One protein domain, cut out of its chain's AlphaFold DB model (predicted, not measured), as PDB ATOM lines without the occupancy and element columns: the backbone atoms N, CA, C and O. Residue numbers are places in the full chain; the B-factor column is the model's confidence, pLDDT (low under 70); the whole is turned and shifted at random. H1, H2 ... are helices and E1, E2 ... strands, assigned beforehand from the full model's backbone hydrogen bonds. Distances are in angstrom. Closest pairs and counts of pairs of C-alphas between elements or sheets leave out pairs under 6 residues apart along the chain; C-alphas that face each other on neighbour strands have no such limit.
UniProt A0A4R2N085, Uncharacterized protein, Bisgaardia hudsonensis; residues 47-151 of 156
ATOM      1  N   ILE A  47      13.308 -20.073 156.055       98.00
ATOM      2  CA  ILE A  47      12.491 -21.002 155.261       98.00
ATOM      3  C   ILE A  47      12.468 -20.529 153.811       98.00
ATOM      4  O   ILE A  47      12.097 -19.395 153.534       98.00
ATOM      5  N   SER A  48      12.812 -21.406 152.869       98.38
ATOM      6  CA  SER A  48      12.757 -21.090 151.438       98.38
ATOM      7  C   SER A  48      11.500 -21.644 150.779       98.38
ATOM      8  O   SER A  48      11.149 -22.809 150.982       98.38
ATOM      9  N   LYS A  49      10.855 -20.838 149.930       98.69
ATOM     10  CA  LYS A  49       9.747 -21.266 149.064       98.69
ATOM     11  C   LYS A  49       9.967 -20.808 147.631       98.69
ATOM     12  O   LYS A  49      10.427 -19.696 147.394       98.69
ATOM     13  N   LYS A  50       9.612 -21.657 146.668       98.75
ATOM     14  CA  LYS A  50       9.766 -21.376 145.233       98.75
ATOM     15  C   LYS A  50       8.429 -21.020 144.609       98.75
ATOM     16  O   LYS A  50       7.517 -21.836 144.616       98.75
ATOM     17  N   VAL A  51       8.314 -19.854 143.998       98.81
ATOM     18  CA  VAL A  51       7.112 -19.422 143.282       98.81
ATOM     19  C   VAL A  51       7.416 -19.342 141.799       98.81
ATOM     20  O   VAL A  51       8.464 -18.850 141.389       98.81
ATOM     21  N   VAL A  52       6.501 -19.844 140.977       98.81
ATOM     22  CA  VAL A  52       6.553 -19.657 139.530       98.81
ATOM     23  C   VAL A  52       5.480 -18.656 139.142       98.81
ATOM     24  O   VAL A  52       4.297 -18.866 139.407       98.81
ATOM     25  N   TYR A  53       5.894 -17.602 138.455       98.81
ATOM     26  CA  TYR A  53       5.024 -16.612 137.844       98.81
ATOM     27  C   TYR A  53       4.977 -16.822 136.334       98.81
ATOM     28  O   TYR A  53       5.992 -17.089 135.684       98.81
ATOM     29  N   ALA A  54       3.785 -16.715 135.764       98.69
ATOM     30  CA  ALA A  54       3.535 -16.694 134.337       98.69
ATOM     31  C   ALA A  54       3.456 -15.232 133.881       98.69
ATOM     32  O   ALA A  54       2.449 -14.562 134.092       98.69
ATOM     33  N   CYS A  55       4.532 -14.731 133.276       98.69
ATOM     34  CA  CYS A  55       4.655 -13.318 132.945       98.69
ATOM     35  C   CYS A  55       4.422 -12.995 131.463       98.69
ATOM     36  O   CYS A  55       4.427 -13.861 130.578       98.69
ATOM     37  N   GLY A  56       4.319 -11.694 131.188       98.38
ATOM     38  CA  GLY A  56       4.099 -11.111 129.872       98.38
ATOM     39  C   GLY A  56       2.621 -11.075 129.498       98.38
ATOM     40  O   GLY A  56       1.806 -11.797 130.056       98.38
ATOM     41  N   ALA A  57       2.277 -10.279 128.484       97.62
ATOM     42  CA  ALA A  57       0.884 -10.087 128.056       97.62
ATOM     43  C   ALA A  57       0.146 -11.389 127.670       97.62
ATOM     44  O   ALA A  57      -1.076 -11.426 127.668       97.62
ATOM     45  N   LYS A  58       0.887 -12.453 127.335       97.69
ATOM     46  CA  LYS A  58       0.350 -13.780 126.990       97.69
ATOM     47  C   LYS A  58       0.546 -14.828 128.096       97.69
ATOM     48  O   LYS A  58       0.336 -16.007 127.831       97.69
ATOM     49  N   ALA A  59       1.024 -14.430 129.279       97.00
ATOM     50  CA  ALA A  59       1.309 -15.308 130.418       97.00
ATOM     51  C   ALA A  59       2.155 -16.555 130.066       97.00
ATOM     52  O   ALA A  59       1.976 -17.636 130.618       97.00
ATOM     53  N   ASN A  60       3.082 -16.428 129.113       97.44
ATOM     54  CA  ASN A  60       3.868 -17.549 128.586       97.44
ATOM     55  C   ASN A  60       5.375 -17.417 128.850       97.44
ATOM     56  O   ASN A  60       6.164 -18.208 128.335       97.44
ATOM     57  N   LYS A  61       5.786 -16.415 129.634       98.38
ATOM     58  CA  LYS A  61       7.186 -16.176 129.995       98.38
ATOM     59  C   LYS A  61       7.378 -16.501 131.477       98.38
ATOM     60  O   LYS A  61       7.083 -15.648 132.308       98.38
ATOM     61  N   PRO A  62       7.824 -17.717 131.829       98.25
ATOM     62  CA  PRO A  62       7.961 -18.092 133.226       98.25
ATOM     63  C   PRO A  62       9.105 -17.324 133.894       98.25
ATOM     64  O   PRO A  62      10.213 -17.243 133.353       98.25
ATOM     65  N   VAL A  63       8.831 -16.807 135.087       98.88
ATOM     66  CA  VAL A  63       9.823 -16.311 136.045       98.88
ATOM     67  C   VAL A  63       9.695 -17.173 137.292       98.88
ATOM     68  O   VAL A  63       8.595 -17.350 137.809       98.88
ATOM     69  N   MET A  64      10.799 -17.743 137.759       98.81
ATOM     70  CA  MET A  64      10.833 -18.494 139.011       98.81
ATOM     71  C   MET A  64      11.543 -17.652 140.061       98.81
ATOM     72  O   MET A  64      12.631 -17.145 139.799       98.81
ATOM     73  N   VAL A  65      10.932 -17.516 141.231       98.88
ATOM     74  CA  VAL A  65      11.470 -16.749 142.351       98.88
ATOM     75  C   VAL A  65      11.562 -17.658 143.565       98.88
ATOM     76  O   VAL A  65      10.562 -18.246 143.971       98.88
ATOM     77  N   THR A  66      12.750 -17.797 144.139       98.81
ATOM     78  CA  THR A  66      12.910 -18.396 145.468       98.81
ATOM     79  C   THR A  66      12.853 -17.266 146.481       98.81
ATOM     80  O   THR A  66      13.707 -16.394 146.431       98.81
ATOM     81  N   TYR A  67      11.877 -17.266 147.383       98.81
ATOM     82  CA  TYR A  67      11.836 -16.342 148.517       98.81
ATOM     83  C   TYR A  67      12.412 -17.015 149.757       98.81
ATOM     84  O   TYR A  67      12.119 -18.187 150.017       98.81
ATOM     85  N   HIS A  68      13.183 -16.261 150.533       98.56
ATOM     86  CA  HIS A  68      13.694 -16.668 151.836       98.56
ATOM     87  C   HIS A  68      12.948 -15.892 152.916       98.56
ATOM     88  O   HIS A  68      12.910 -14.660 152.890       98.56
ATOM     89  N   PHE A  69      12.325 -16.623 153.831       98.50
ATOM     90  CA  PHE A  69      11.486 -16.084 154.889       98.50
ATOM     91  C   PHE A  69      12.170 -16.216 156.242       98.50
ATOM     92  O   PHE A  69      12.655 -17.294 156.586       98.50
ATOM     93  N   GLU A  70      12.126 -15.137 157.014       97.56
ATOM     94  CA  GLU A  70      12.407 -15.120 158.446       97.56
ATOM     95  C   GLU A  70      11.087 -14.847 159.172       97.56
ATOM     96  O   GLU A  70      10.485 -13.776 159.039       97.56
ATOM     97  N   GLY A  71      10.574 -15.863 159.871       96.50
ATOM     98  CA  GLY A  71       9.176 -15.868 160.300       96.50
ATOM     99  C   GLY A  71       8.236 -15.754 159.094       96.50
ATOM    100  O   GLY A  71       8.367 -16.499 158.125       96.50
ATOM    101  N   GLU A  72       7.307 -14.800 159.137       96.81
ATOM    102  CA  GLU A  72       6.373 -14.537 158.033       96.81
ATOM    103  C   GLU A  72       6.932 -13.582 156.968       96.81
ATOM    104  O   GLU A  72       6.359 -13.462 155.885       96.81
ATOM    105  N   LYS A  73       8.049 -12.894 157.228       97.19
ATOM    106  CA  LYS A  73       8.566 -11.853 156.332       97.19
ATOM    107  C   LYS A  73       9.526 -12.448 155.308       97.19
ATOM    108  O   LYS A  73      10.536 -13.041 155.672       97.19
ATOM    109  N   ALA A  74       9.258 -12.225 154.021       98.19
ATOM    110  CA  ALA A  74      10.243 -12.479 152.969       98.19
ATOM    111  C   ALA A  74      11.366 -11.432 153.052       98.19
ATOM    112  O   ALA A  74      11.110 -10.242 152.831       98.19
ATOM    113  N   VAL A  75      12.587 -11.869 153.362       98.50
ATOM    114  CA  VAL A  75      13.765 -11.006 153.572       98.50
ATOM    115  C   VAL A  75      14.685 -10.943 152.356       98.50
ATOM    116  O   VAL A  75      15.347  -9.931 152.138       98.50
ATOM    117  N   SER A  76      14.689 -11.978 151.518       98.62
ATOM    118  CA  SER A  76      15.447 -11.985 150.269       98.62
ATOM    119  C   SER A  76      14.791 -12.859 149.204       98.62
ATOM    120  O   SER A  76      13.868 -13.634 149.481       98.62
ATOM    121  N   ALA A  77      15.253 -12.702 147.968       98.81
ATOM    122  CA  ALA A  77      14.780 -13.448 146.820       98.81
ATOM    123  C   ALA A  77      15.911 -13.795 145.838       98.81
ATOM    124  O   ALA A  77      16.849 -13.026 145.639       98.81
ATOM    125  N   GLU A  78      15.773 -14.922 145.151       98.75
ATOM    126  CA  GLU A  78      16.566 -15.289 143.978       98.75
ATOM    127  C   GLU A  78      15.644 -15.368 142.768       98.75
ATOM    128  O   GLU A  78      14.614 -16.040 142.816       98.75
ATOM    129  N   VAL A  79      16.009 -14.713 141.665       98.81
ATOM    130  CA  VAL A  79      15.157 -14.632 140.472       98.81
ATOM    131  C   VAL A  79      15.809 -15.359 139.303       98.81
ATOM    132  O   VAL A  79      16.930 -15.047 138.900       98.81
ATOM    133  N   ILE A  80      15.073 -16.303 138.717       98.69
ATOM    134  CA  ILE A  80      15.438 -17.029 137.502       98.69
ATOM    135  C   ILE A  80      14.466 -16.652 136.385       98.69
ATOM    136  O   ILE A  80      13.255 -16.856 136.480       98.69
ATOM    137  N   TYR A  81      15.016 -16.169 135.275       98.50
ATOM    138  CA  TYR A  81      14.266 -15.840 134.068       98.50
ATOM    139  C   TYR A  81      14.971 -16.429 132.846       98.50
ATOM    140  O   TYR A  81      16.195 -16.395 132.735       98.50
ATOM    141  N   ARG A  82      14.198 -17.017 131.921       97.06
ATOM    142  CA  ARG A  82      14.726 -17.738 130.740       97.06
ATOM    143  C   ARG A  82      15.746 -18.834 131.099       97.06
ATOM    144  O   ARG A  82      16.720 -19.046 130.382       97.06
ATOM    145  N   GLY A  83      15.515 -19.517 132.221       96.69
ATOM    146  CA  GLY A  83      16.358 -20.621 132.690       96.69
ATOM    147  C   GLY A  83      17.719 -20.200 133.252       96.69
ATOM    148  O   GLY A  83      18.569 -21.061 133.452       96.69
ATOM    149  N   LYS A  84      17.943 -18.903 133.500       97.56
ATOM    150  CA  LYS A  84      19.182 -18.382 134.087       97.56
ATOM    151  C   LYS A  84      18.872 -17.504 135.291       97.56
ATOM    152  O   LYS A  84      17.863 -16.799 135.290       97.56
ATOM    153  N   ALA A  85      19.745 -17.541 136.294       98.00
ATOM    154  CA  ALA A  85      19.730 -16.551 137.363       98.00
ATOM    155  C   ALA A  85      19.919 -15.154 136.755       98.00
ATOM    156  O   ALA A  85      20.736 -14.974 135.847       98.00
ATOM    157  N   VAL A  86      19.121 -14.190 137.212       97.62
ATOM    158  CA  VAL A  86      19.133 -12.823 136.671       97.62
ATOM    159  C   VAL A  86      20.226 -11.972 137.325       97.62
ATOM    160  O   VAL A  86      20.810 -11.127 136.657       97.62
ATOM    161  N   SER A  87      20.552 -12.243 138.590       97.31
ATOM    162  CA  SER A  87      21.697 -11.665 139.302       97.31
ATOM    163  C   SER A  87      22.643 -12.774 139.780       97.31
ATOM    164  O   SER A  87      22.245 -13.936 139.892       97.31
ATOM    165  N   LYS A  88      23.908 -12.412 140.039       95.88
ATOM    166  CA  LYS A  88      24.882 -13.271 140.735       95.88
ATOM    167  C   LYS A  88      24.640 -13.309 142.246       95.88
ATOM    168  O   LYS A  88      25.105 -14.234 142.901       95.88
ATOM    169  N   ASN A  89      23.949 -12.304 142.772       96.69
ATOM    170  CA  ASN A  89      23.665 -12.109 144.184       96.69
ATOM    171  C   ASN A  89      22.157 -12.231 144.444       96.69
ATOM    172  O   ASN A  89      21.337 -12.139 143.525       96.69
ATOM    173  N   SER A  90      21.778 -12.416 145.708       96.44
ATOM    174  CA  SER A  90      20.375 -12.341 146.111       96.44
ATOM    175  C   SER A  90      19.845 -10.911 145.996       96.44
ATOM    176  O   SER A  90      20.574  -9.924 146.107       96.44
ATOM    177  N   PHE A  91      18.537 -10.806 145.808       98.75
ATOM    178  CA  PHE A  91      17.794  -9.568 145.949       98.75
ATOM    179  C   PHE A  91      17.381  -9.448 147.415       98.75
ATOM    180  O   PHE A  91      16.803 -10.384 147.961       98.75
ATOM    181  N   ASN A  92      17.640  -8.316 148.055       98.69
ATOM    182  CA  ASN A  92      17.261  -8.080 149.446       98.69
ATOM    183  C   ASN A  92      15.955  -7.291 149.503       98.69
ATOM    184  O   ASN A  92      15.742  -6.383 148.695       98.69
ATOM    185  N   ARG A  93      15.077  -7.643 150.447       98.44
ATOM    186  CA  ARG A  93      13.835  -6.906 150.692       98.44
ATOM    187  C   ARG A  93      14.183  -5.486 151.123       98.44
ATOM    188  O   ARG A  93      14.988  -5.293 152.031       98.44
ATOM    189  N   VAL A  94      13.536  -4.512 150.504       98.00
ATOM    190  CA  VAL A  94      13.560  -3.112 150.934       98.00
ATOM    191  C   VAL A  94      12.159  -2.690 151.348       98.00
ATOM    192  O   VAL A  94      11.171  -3.328 150.970       98.00
ATOM    193  N   GLU A  95      12.079  -1.659 152.182       95.56
ATOM    194  CA  GLU A  95      10.788  -1.101 152.562       95.56
ATOM    195  C   GLU A  95      10.134  -0.424 151.363       95.56
ATOM    196  O   GLU A  95      10.749   0.374 150.657       95.56
ATOM    197  N   ASP A  96       8.881  -0.785 151.142       96.00
ATOM    198  CA  ASP A  96       8.007  -0.226 150.129       96.00
ATOM    199  C   ASP A  96       6.579  -0.404 150.644       96.00
ATOM    200  O   ASP A  96       6.241  -1.460 151.189       96.00
ATOM    201  N   LYS A  97       5.777   0.658 150.568       92.81
ATOM    202  CA  LYS A  97       4.454   0.692 151.200       92.81
ATOM    203  C   LYS A  97       3.442  -0.170 150.452       92.81
ATOM    204  O   LYS A  97       2.576  -0.744 151.099       92.81
ATOM    205  N   ASP A  98       3.576  -0.238 149.132       95.00
ATOM    206  CA  ASP A  98       2.543  -0.753 148.236       95.00
ATOM    207  C   ASP A  98       2.983  -2.067 147.562       95.00
ATOM    208  O   ASP A  98       2.310  -2.581 146.664       95.00
ATOM    209  N   SER A  99       4.143  -2.617 147.948       97.19
ATOM    210  CA  SER A  99       4.664  -3.846 147.359       97.19
ATOM    211  C   SER A  99       5.690  -4.593 148.214       97.19
ATOM    212  O   SER A  99       6.340  -4.078 149.126       97.19
ATOM    213  N   ALA A 100       5.901  -5.859 147.860       98.31
ATOM    214  CA  ALA A 100       7.092  -6.587 148.249       98.31
ATOM    215  C   ALA A 100       8.219  -6.334 147.245       98.31
ATOM    216  O   ALA A 100       8.376  -7.058 146.258       98.31
ATOM    217  N   ARG A 101       9.005  -5.287 147.517       98.69
ATOM    218  CA  ARG A 101      10.138  -4.855 146.694       98.69
ATOM    219  C   ARG A 101      11.446  -5.511 147.129       98.69
ATOM    220  O   ARG A 101      11.857  -5.394 148.281       98.69
ATOM    221  N   PHE A 102      12.137  -6.144 146.186       98.81
ATOM    222  CA  PHE A 102      13.459  -6.729 146.400       98.81
ATOM    223  C   PHE A 102      14.449  -6.160 145.390       98.81
ATOM    224  O   PHE A 102      14.139  -6.101 144.201       98.81
ATOM    225  N   ILE A 103      15.643  -5.784 145.842       98.69
ATOM    226  CA  ILE A 103      16.687  -5.194 144.997       98.69
ATOM    227  C   ILE A 103      18.018  -5.927 145.169       98.69
ATOM    228  O   ILE A 103      18.420  -6.276 146.276       98.69
ATOM    229  N   SER A 104      18.691  -6.188 144.056       98.56
ATOM    230  CA  SER A 104      20.048  -6.751 144.030       98.56
ATOM    231  C   SER A 104      21.117  -5.645 144.023       98.56
ATOM    232  O   SER A 104      20.817  -4.514 143.631       98.56
ATOM    233  N   PRO A 105      22.384  -5.945 144.373       97.56
ATOM    234  CA  PRO A 105      23.496  -4.994 144.255       97.56
ATOM    235  C   PRO A 105      23.682  -4.421 142.842       97.56
ATOM    236  O   PRO A 105      24.134  -3.291 142.675       97.56
ATOM    237  N   GLU A 106      23.301  -5.173 141.809       96.62
ATOM    238  CA  GLU A 106      23.349  -4.743 140.412       96.62
ATOM    239  C   GLU A 106      22.191  -3.808 140.028       96.62
ATOM    240  O   GLU A 106      22.093  -3.416 138.870       96.62
ATOM    241  N   ARG A 107      21.329  -3.420 140.980       97.69
ATOM    242  CA  ARG A 107      20.116  -2.603 140.796       97.69
ATOM    243  C   ARG A 107      19.022  -3.257 139.941       97.69
ATOM    244  O   ARG A 107      18.166  -2.574 139.378       97.69
ATOM    245  N   LEU A 108      19.022  -4.588 139.843       98.69
ATOM    246  CA  LEU A 108      17.837  -5.327 139.399       98.69
ATOM    247  C   LEU A 108      16.812  -5.334 140.526       98.69
ATOM    248  O   LEU A 108      17.176  -5.564 141.680       98.69
ATOM    249  N   VAL A 109      15.546  -5.166 140.169       98.75
ATOM    250  CA  VAL A 109      14.424  -5.056 141.092       98.75
ATOM    251  C   VAL A 109      13.342  -6.055 140.723       98.75
ATOM    252  O   VAL A 109      12.863  -6.082 139.588       98.75
ATOM    253  N   TRP A 110      12.925  -6.839 141.710       98.88
ATOM    254  CA  TRP A 110      11.751  -7.695 141.640       98.88
ATOM    255  C   TRP A 110      10.637  -7.128 142.521       98.88
ATOM    256  O   TRP A 110      10.866  -6.822 143.691       98.88
ATOM    257  N   ILE A 111       9.438  -7.008 141.952       98.62
ATOM    258  CA  ILE A 111       8.238  -6.538 142.646       98.62
ATOM    259  C   ILE A 111       7.227  -7.675 142.725       98.62
ATOM    260  O   ILE A 111       6.809  -8.209 141.692       98.62
ATOM    261  N   ALA A 112       6.797  -7.991 143.940       98.50
ATOM    262  CA  ALA A 112       5.645  -8.834 144.219       98.50
ATOM    263  C   ALA A 112       4.569  -8.062 144.992       98.50
ATOM    264  O   ALA A 112       4.794  -6.931 145.422       98.50
ATOM    265  N   ASP A 113       3.400  -8.676 145.134       98.06
ATOM    266  CA  ASP A 113       2.287  -8.149 145.922       98.06
ATOM    267  C   ASP A 113       2.706  -7.771 147.358       98.06
ATOM    268  O   ASP A 113       3.538  -8.447 147.975       98.06
ATOM    269  N   GLU A 114       2.129  -6.695 147.897       96.75
ATOM    270  CA  GLU A 114       2.425  -6.191 149.244       96.75
ATOM    271  C   GLU A 114       2.158  -7.214 150.352       96.75
ATOM    272  O   GLU A 114       2.863  -7.231 151.365       96.75
ATOM    273  N   HIS A 115       1.198  -8.119 150.153       96.81
ATOM    274  CA  HIS A 115       0.803  -9.085 151.166       96.81
ATOM    275  C   HIS A 115       1.715 -10.315 151.230       96.81
ATOM    276  O   HIS A 115       1.460 -11.177 152.067       96.81
ATOM    277  N   LEU A 116       2.763 -10.427 150.401       98.50
ATOM    278  CA  LEU A 116       3.661 -11.589 150.370       98.50
ATOM    279  C   LEU A 116       4.230 -11.945 151.759       98.50
ATOM    280  O   LEU A 116       5.049 -11.213 152.325       98.50
ATOM    281  N   ASN A 117       3.870 -13.134 152.240       98.38
ATOM    282  CA  ASN A 117       4.340 -13.762 153.471       98.38
ATOM    283  C   ASN A 117       4.447 -15.293 153.334       98.38
ATOM    284  O   ASN A 117       4.093 -15.879 152.304       98.38
ATOM    285  N   LEU A 118       4.968 -15.953 154.369       98.31
ATOM    286  CA  LEU A 118       5.198 -17.398 154.357       98.31
ATOM    287  C   LEU A 118       3.886 -18.197 154.275       98.31
ATOM    288  O   LEU A 118       3.869 -19.276 153.681       98.31
ATOM    289  N   ALA A 119       2.780 -17.683 154.816       98.00
ATOM    290  CA  ALA A 119       1.466 -18.327 154.754       98.00
ATOM    291  C   ALA A 119       0.715 -18.150 153.411       98.00
ATOM    292  O   ALA A 119      -0.260 -18.871 153.141       98.00
ATOM    293  N   ASN A 120       1.125 -17.197 152.564       97.81
ATOM    294  CA  ASN A 120       0.419 -16.852 151.322       97.81
ATOM    295  C   ASN A 120       1.298 -16.731 150.064       97.81
ATOM    296  O   ASN A 120       0.795 -16.320 149.017       97.81
ATOM    297  N   PHE A 121       2.573 -17.125 150.129       98.38
ATOM    298  CA  PHE A 121       3.507 -17.092 148.993       98.38
ATOM    299  C   PHE A 121       2.978 -17.783 147.721       98.38
ATOM    300  O   PHE A 121       3.394 -17.458 146.611       98.38
ATOM    301  N   ASP A 122       2.058 -18.736 147.864       98.00
ATOM    302  CA  ASP A 122       1.412 -19.499 146.795       98.00
ATOM    303  C   ASP A 122       0.005 -18.989 146.435       98.00
ATOM    304  O   ASP A 122      -0.779 -19.702 145.798       98.00
ATOM    305  N   LYS A 123      -0.332 -17.764 146.848       98.25
ATOM    306  CA  LYS A 123      -1.629 -17.114 146.602       98.25
ATOM    307  C   LYS A 123      -1.500 -15.713 146.018       98.25
ATOM    308  O   LYS A 123      -2.482 -15.236 145.456       98.25
ATOM    309  N   VAL A 124      -0.334 -15.088 146.140       98.31
ATOM    310  CA  VAL A 124      -0.096 -13.715 145.694       98.31
ATOM    311  C   VAL A 124       0.591 -13.655 144.332       98.31
ATOM    312  O   VAL A 124       1.377 -14.538 143.970       98.31
ATOM    313  N   ASP A 125       0.301 -12.594 143.588       98.56
ATOM    314  CA  ASP A 125       0.899 -12.343 142.285       98.56
ATOM    315  C   ASP A 125       2.286 -11.691 142.398       98.56
ATOM    316  O   ASP A 125       2.706 -11.156 143.428       98.56
ATOM    317  N   GLY A 126       3.032 -11.782 141.302       97.81
ATOM    318  CA  GLY A 126       4.169 -10.922 141.034       97.81
ATOM    319  C   GLY A 126       3.695  -9.713 140.231       97.81
ATOM    320  O   GLY A 126       2.588  -9.685 139.695       97.81
ATOM    321  N   ASN A 127       4.554  -8.720 140.063       98.25
ATOM    322  CA  ASN A 127       4.255  -7.587 139.195       98.25
ATOM    323  C   ASN A 127       5.235  -7.551 138.019       98.25
ATOM    324  O   ASN A 127       4.860  -7.825 136.868       98.25
ATOM    325  N   MET A 128       6.507  -7.279 138.308       98.50
ATOM    326  CA  MET A 128       7.533  -7.094 137.288       98.50
ATOM    327  C   MET A 128       8.956  -7.300 137.813       98.50
ATOM    328  O   MET A 128       9.232  -7.173 139.004       98.50
ATOM    329  N   LEU A 129       9.855  -7.567 136.868       98.81
ATOM    330  CA  LEU A 129      11.303  -7.522 137.014       98.81
ATOM    331  C   LEU A 129      11.831  -6.405 136.114       98.81
ATOM    332  O   LEU A 129      11.536  -6.377 134.912       98.81
ATOM    333  N   TYR A 130      12.645  -5.522 136.666       98.69
ATOM    334  CA  TYR A 130      13.267  -4.444 135.912       98.69
ATOM    335  C   TYR A 130      14.661  -4.127 136.449       98.69
ATOM    336  O   TYR A 130      15.078  -4.644 137.480       98.69
ATOM    337  N   GLN A 131      15.399  -3.323 135.702       98.56
ATOM    338  CA  GLN A 131      16.700  -2.794 136.080       98.56
ATOM    339  C   GLN A 131      16.543  -1.291 136.291       98.56
ATOM    340  O   GLN A 131      16.104  -0.607 135.361       98.56
ATOM    341  N   GLU A 132      16.902  -0.780 137.468       97.75
ATOM    342  CA  GLU A 132      16.903   0.667 137.694       97.75
ATOM    343  C   GLU A 132      17.932   1.331 136.781       97.75
ATOM    344  O   GLU A 132      19.087   0.885 136.678       97.75
ATOM    345  N   GLY A 133      17.502   2.392 136.108       94.56
ATOM    346  CA  GLY A 133      18.373   3.235 135.301       94.56
ATOM    347  C   GLY A 133      18.703   4.547 135.999       94.56
ATOM    348  O   GLY A 133      18.257   4.825 137.106       94.56
ATOM    349  N   LYS A 134      19.532   5.364 135.347       91.94
ATOM    350  CA  LYS A 134      19.828   6.717 135.835       91.94
ATOM    351  C   LYS A 134      18.647   7.664 135.597       91.94
ATOM    352  O   LYS A 134      18.265   8.390 136.502       91.94
ATOM    353  N   ASP A 135      18.096   7.619 134.384       93.94
ATOM    354  CA  ASP A 135      17.026   8.522 133.947       93.94
ATOM    355  C   ASP A 135      15.706   7.776 133.696       93.94
ATOM    356  O   ASP A 135      14.627   8.327 133.885       93.94
ATOM    357  N   THR A 136      15.782   6.512 133.261       95.69
ATOM    358  CA  THR A 136      14.614   5.660 132.998       95.69
ATOM    359  C   THR A 136      14.904   4.210 133.359       95.69
ATOM    360  O   THR A 136      15.989   3.698 133.083       95.69
ATOM    361  N   ASP A 137      13.916   3.539 133.947       97.69
ATOM    362  CA  ASP A 137      14.008   2.122 134.285       97.69
ATOM    363  C   ASP A 137      13.835   1.234 133.052       97.69
ATOM    364  O   ASP A 137      12.980   1.463 132.193       97.69
ATOM    365  N   ASN A 138      14.619   0.158 132.988       97.88
ATOM    366  CA  ASN A 138      14.524  -0.831 131.924       97.88
ATOM    367  C   ASN A 138      13.700  -2.041 132.381       97.88
ATOM    368  O   ASN A 138      14.187  -2.904 133.116       97.88
ATOM    369  N   ILE A 139      12.452  -2.130 131.916       98.19
ATOM    370  CA  ILE A 139      11.559  -3.255 132.221       98.19
ATOM    371  C   ILE A 139      12.029  -4.516 131.486       98.19
ATOM    372  O   ILE A 139      11.966  -4.606 130.261       98.19
ATOM    373  N   ILE A 140      12.419  -5.540 132.247       98.44
ATOM    374  CA  ILE A 140      12.874  -6.831 131.710       98.44
ATOM    375  C   ILE A 140      11.672  -7.729 131.400       98.44
ATOM    376  O   ILE A 140      11.610  -8.377 130.347       98.44
ATOM    377  N   ILE A 141      10.707  -7.789 132.321       98.69
ATOM    378  CA  ILE A 141       9.447  -8.519 132.161       98.69
ATOM    379  C   ILE A 141       8.390  -7.972 133.135       98.69
ATOM    380  O   ILE A 141       8.715  -7.599 134.256       98.69
ATOM    381  N   LYS A 142       7.122  -7.924 132.714       98.50
ATOM    382  CA  LYS A 142       5.978  -7.442 133.513       98.50
ATOM    383  C   LYS A 142       4.737  -8.314 133.316       98.50
ATOM    384  O   LYS A 142       4.752  -9.190 132.445       98.50
ATOM    385  N   TYR A 143       3.671  -8.027 134.066       98.38
ATOM    386  CA  TYR A 143       2.404  -8.775 134.079       98.38
ATOM    387  C   TYR A 143       2.587 -10.203 134.598       98.38
ATOM    388  O   TYR A 143       2.265 -11.169 133.911       98.38
ATOM    389  N   CYS A 144       3.199 -10.332 135.772       98.75
ATOM    390  CA  CYS A 144       3.612 -11.606 136.351       98.75
ATOM    391  C   CYS A 144       2.558 -12.233 137.275       98.75
ATOM    392  O   CYS A 144       2.710 -12.222 138.488       98.75
ATOM    393  N   GLY A 145       1.529 -12.865 136.709       98.69
ATOM    394  CA  GLY A 145       0.534 -13.595 137.503       98.69
ATOM    395  C   GLY A 145       1.065 -14.921 138.061       98.69
ATOM    396  O   GLY A 145       1.896 -15.590 137.440       98.69
ATOM    397  N   LEU A 146       0.581 -15.339 139.225       98.75
ATOM    398  CA  LEU A 146       0.952 -16.594 139.869       98.75
ATOM    399  C   LEU A 146       0.570 -17.817 139.019       98.75
ATOM    400  O   LEU A 146      -0.587 -18.033 138.654       98.75
ATOM    401  N   ASN A 147       1.527 -18.722 138.812       98.62
ATOM    402  CA  ASN A 147       1.266 -20.051 138.268       98.62
ATOM    403  C   ASN A 147       1.098 -21.076 139.401       98.62
ATOM    404  O   ASN A 147       2.022 -21.827 139.725       98.62
ATOM    405  N   LYS A 148      -0.112 -21.151 139.972       98.25
ATOM    406  CA  LYS A 148      -0.452 -22.035 141.109       98.25
ATOM    407  C   LYS A 148      -0.015 -23.486 140.894       98.25
ATOM    408  O   LYS A 148       0.574 -24.104 141.776       98.25
ATOM    409  N   LYS A 149      -0.255 -24.030 139.695       98.06
ATOM    410  CA  LYS A 149       0.072 -25.426 139.365       98.06
ATOM    411  C   LYS A 149       1.579 -25.677 139.348       98.06
ATOM    412  O   LYS A 149       2.016 -26.730 139.806       98.06
ATOM    413  N   ALA A 150       2.366 -24.762 138.783       98.12
ATOM    414  CA  ALA A 150       3.818 -24.899 138.758       98.12
ATOM    415  C   ALA A 150       4.420 -24.674 140.152       98.12
ATOM    416  O   ALA A 150       5.228 -25.488 140.587       98.12
ATOM    417  N   THR A 151       3.952 -23.662 140.887       98.50
ATOM    418  CA  THR A 151       4.357 -23.390 142.275       98.50
ATOM    419  C   THR A 151       4.100 -24.586 143.190       98.50
ATOM    420  O   THR A 151       5.014 -25.048 143.870       98.50
TER     421      THR A 151
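What this domain is: This is residues 47 to 151 of the 156 residues of an uncharacterized protein of Bisgaardia hudsonensis (UniProt A0A4R2N085). A single sheet of eight strands curls round into a small, nearly closed barrel: E1 and E2 form one wall, E3 is the hinge, and E4 to E8 form the facing wall. Just past E8, residues 145 to 146 pair with residues 53 to 54 of E1, and the short helix H1 then packs on E1 at the end of the printed part. The printed part has 105 residues, with eight named strands followed by one named helix. The strands form a meander, each the antiparallel neighbour of the one before, in the order E1 to E8, and the class is mostly strand. The whole is compact, with a radius of gyration of the C-alphas of 12.5 A and spans of 37, 30 and 26 A.

Where its parts are: E1, residues 47 to 55, begins at C-alpha 47 (12.491, -21.002, 155.261) and is 24.9 A long. E2, residues 61 to 70, is the longest strand, 28.9 A. E3, residues 73 to 81, is 23.3 A long and bends by 58 degrees at Ser 76. Then come E4, residues 91 to 94, E5, residues 100 to 103, and E6, residues 108 to 112. E7, residues 126 to 131, is 15.7 A long; E8, residues 138 to 142, begins at C-alpha 138 (14.524, -0.831, 131.924). H1, residues 148 to 151, ends at C-alpha 151 (4.357, -23.390, 142.275).

How they stand to each other: The sheet is strongly twisted, with E1 and E8 as edge strands. E1 and E2 form a hairpin at 157 degrees; N 51 and O 65 are 2.8 A apart, within hydrogen-bond range. In the hairpin of E2 and E3, N 66 and O 78 are 2.9 A apart. E4 is staggered: residues 91 to 92 pair with E3, where N 91 and O 77 are 2.8 A apart, and residues 92 to 94 with E5, where N 94 and O 101 are 2.9 A apart. In the sheet folded back on itself, E1 and E2 face E4 to E8. The closest C-alphas of E1 and E8, those of Cys 55 and Lys 142, are 6.0 A apart. E1 and E5 are apart. H1 is on the sheet at a height of 4.6 A, only just over none of its strands, with 2 of its 4 C-alphas on E1. H1 is too short for an O i to N i+4 pair, and its one O i to N i+3 pair is not within range.

The domain as a whole: The C-alphas of Asp 135 and Lys 149 are the two farthest apart, 38.3 A. The printed part has no cut. The link from E6 to E7, residues 113 to 125, is long. The mean pLDDT of the printed part is 97.9, and no printed residue is under 70.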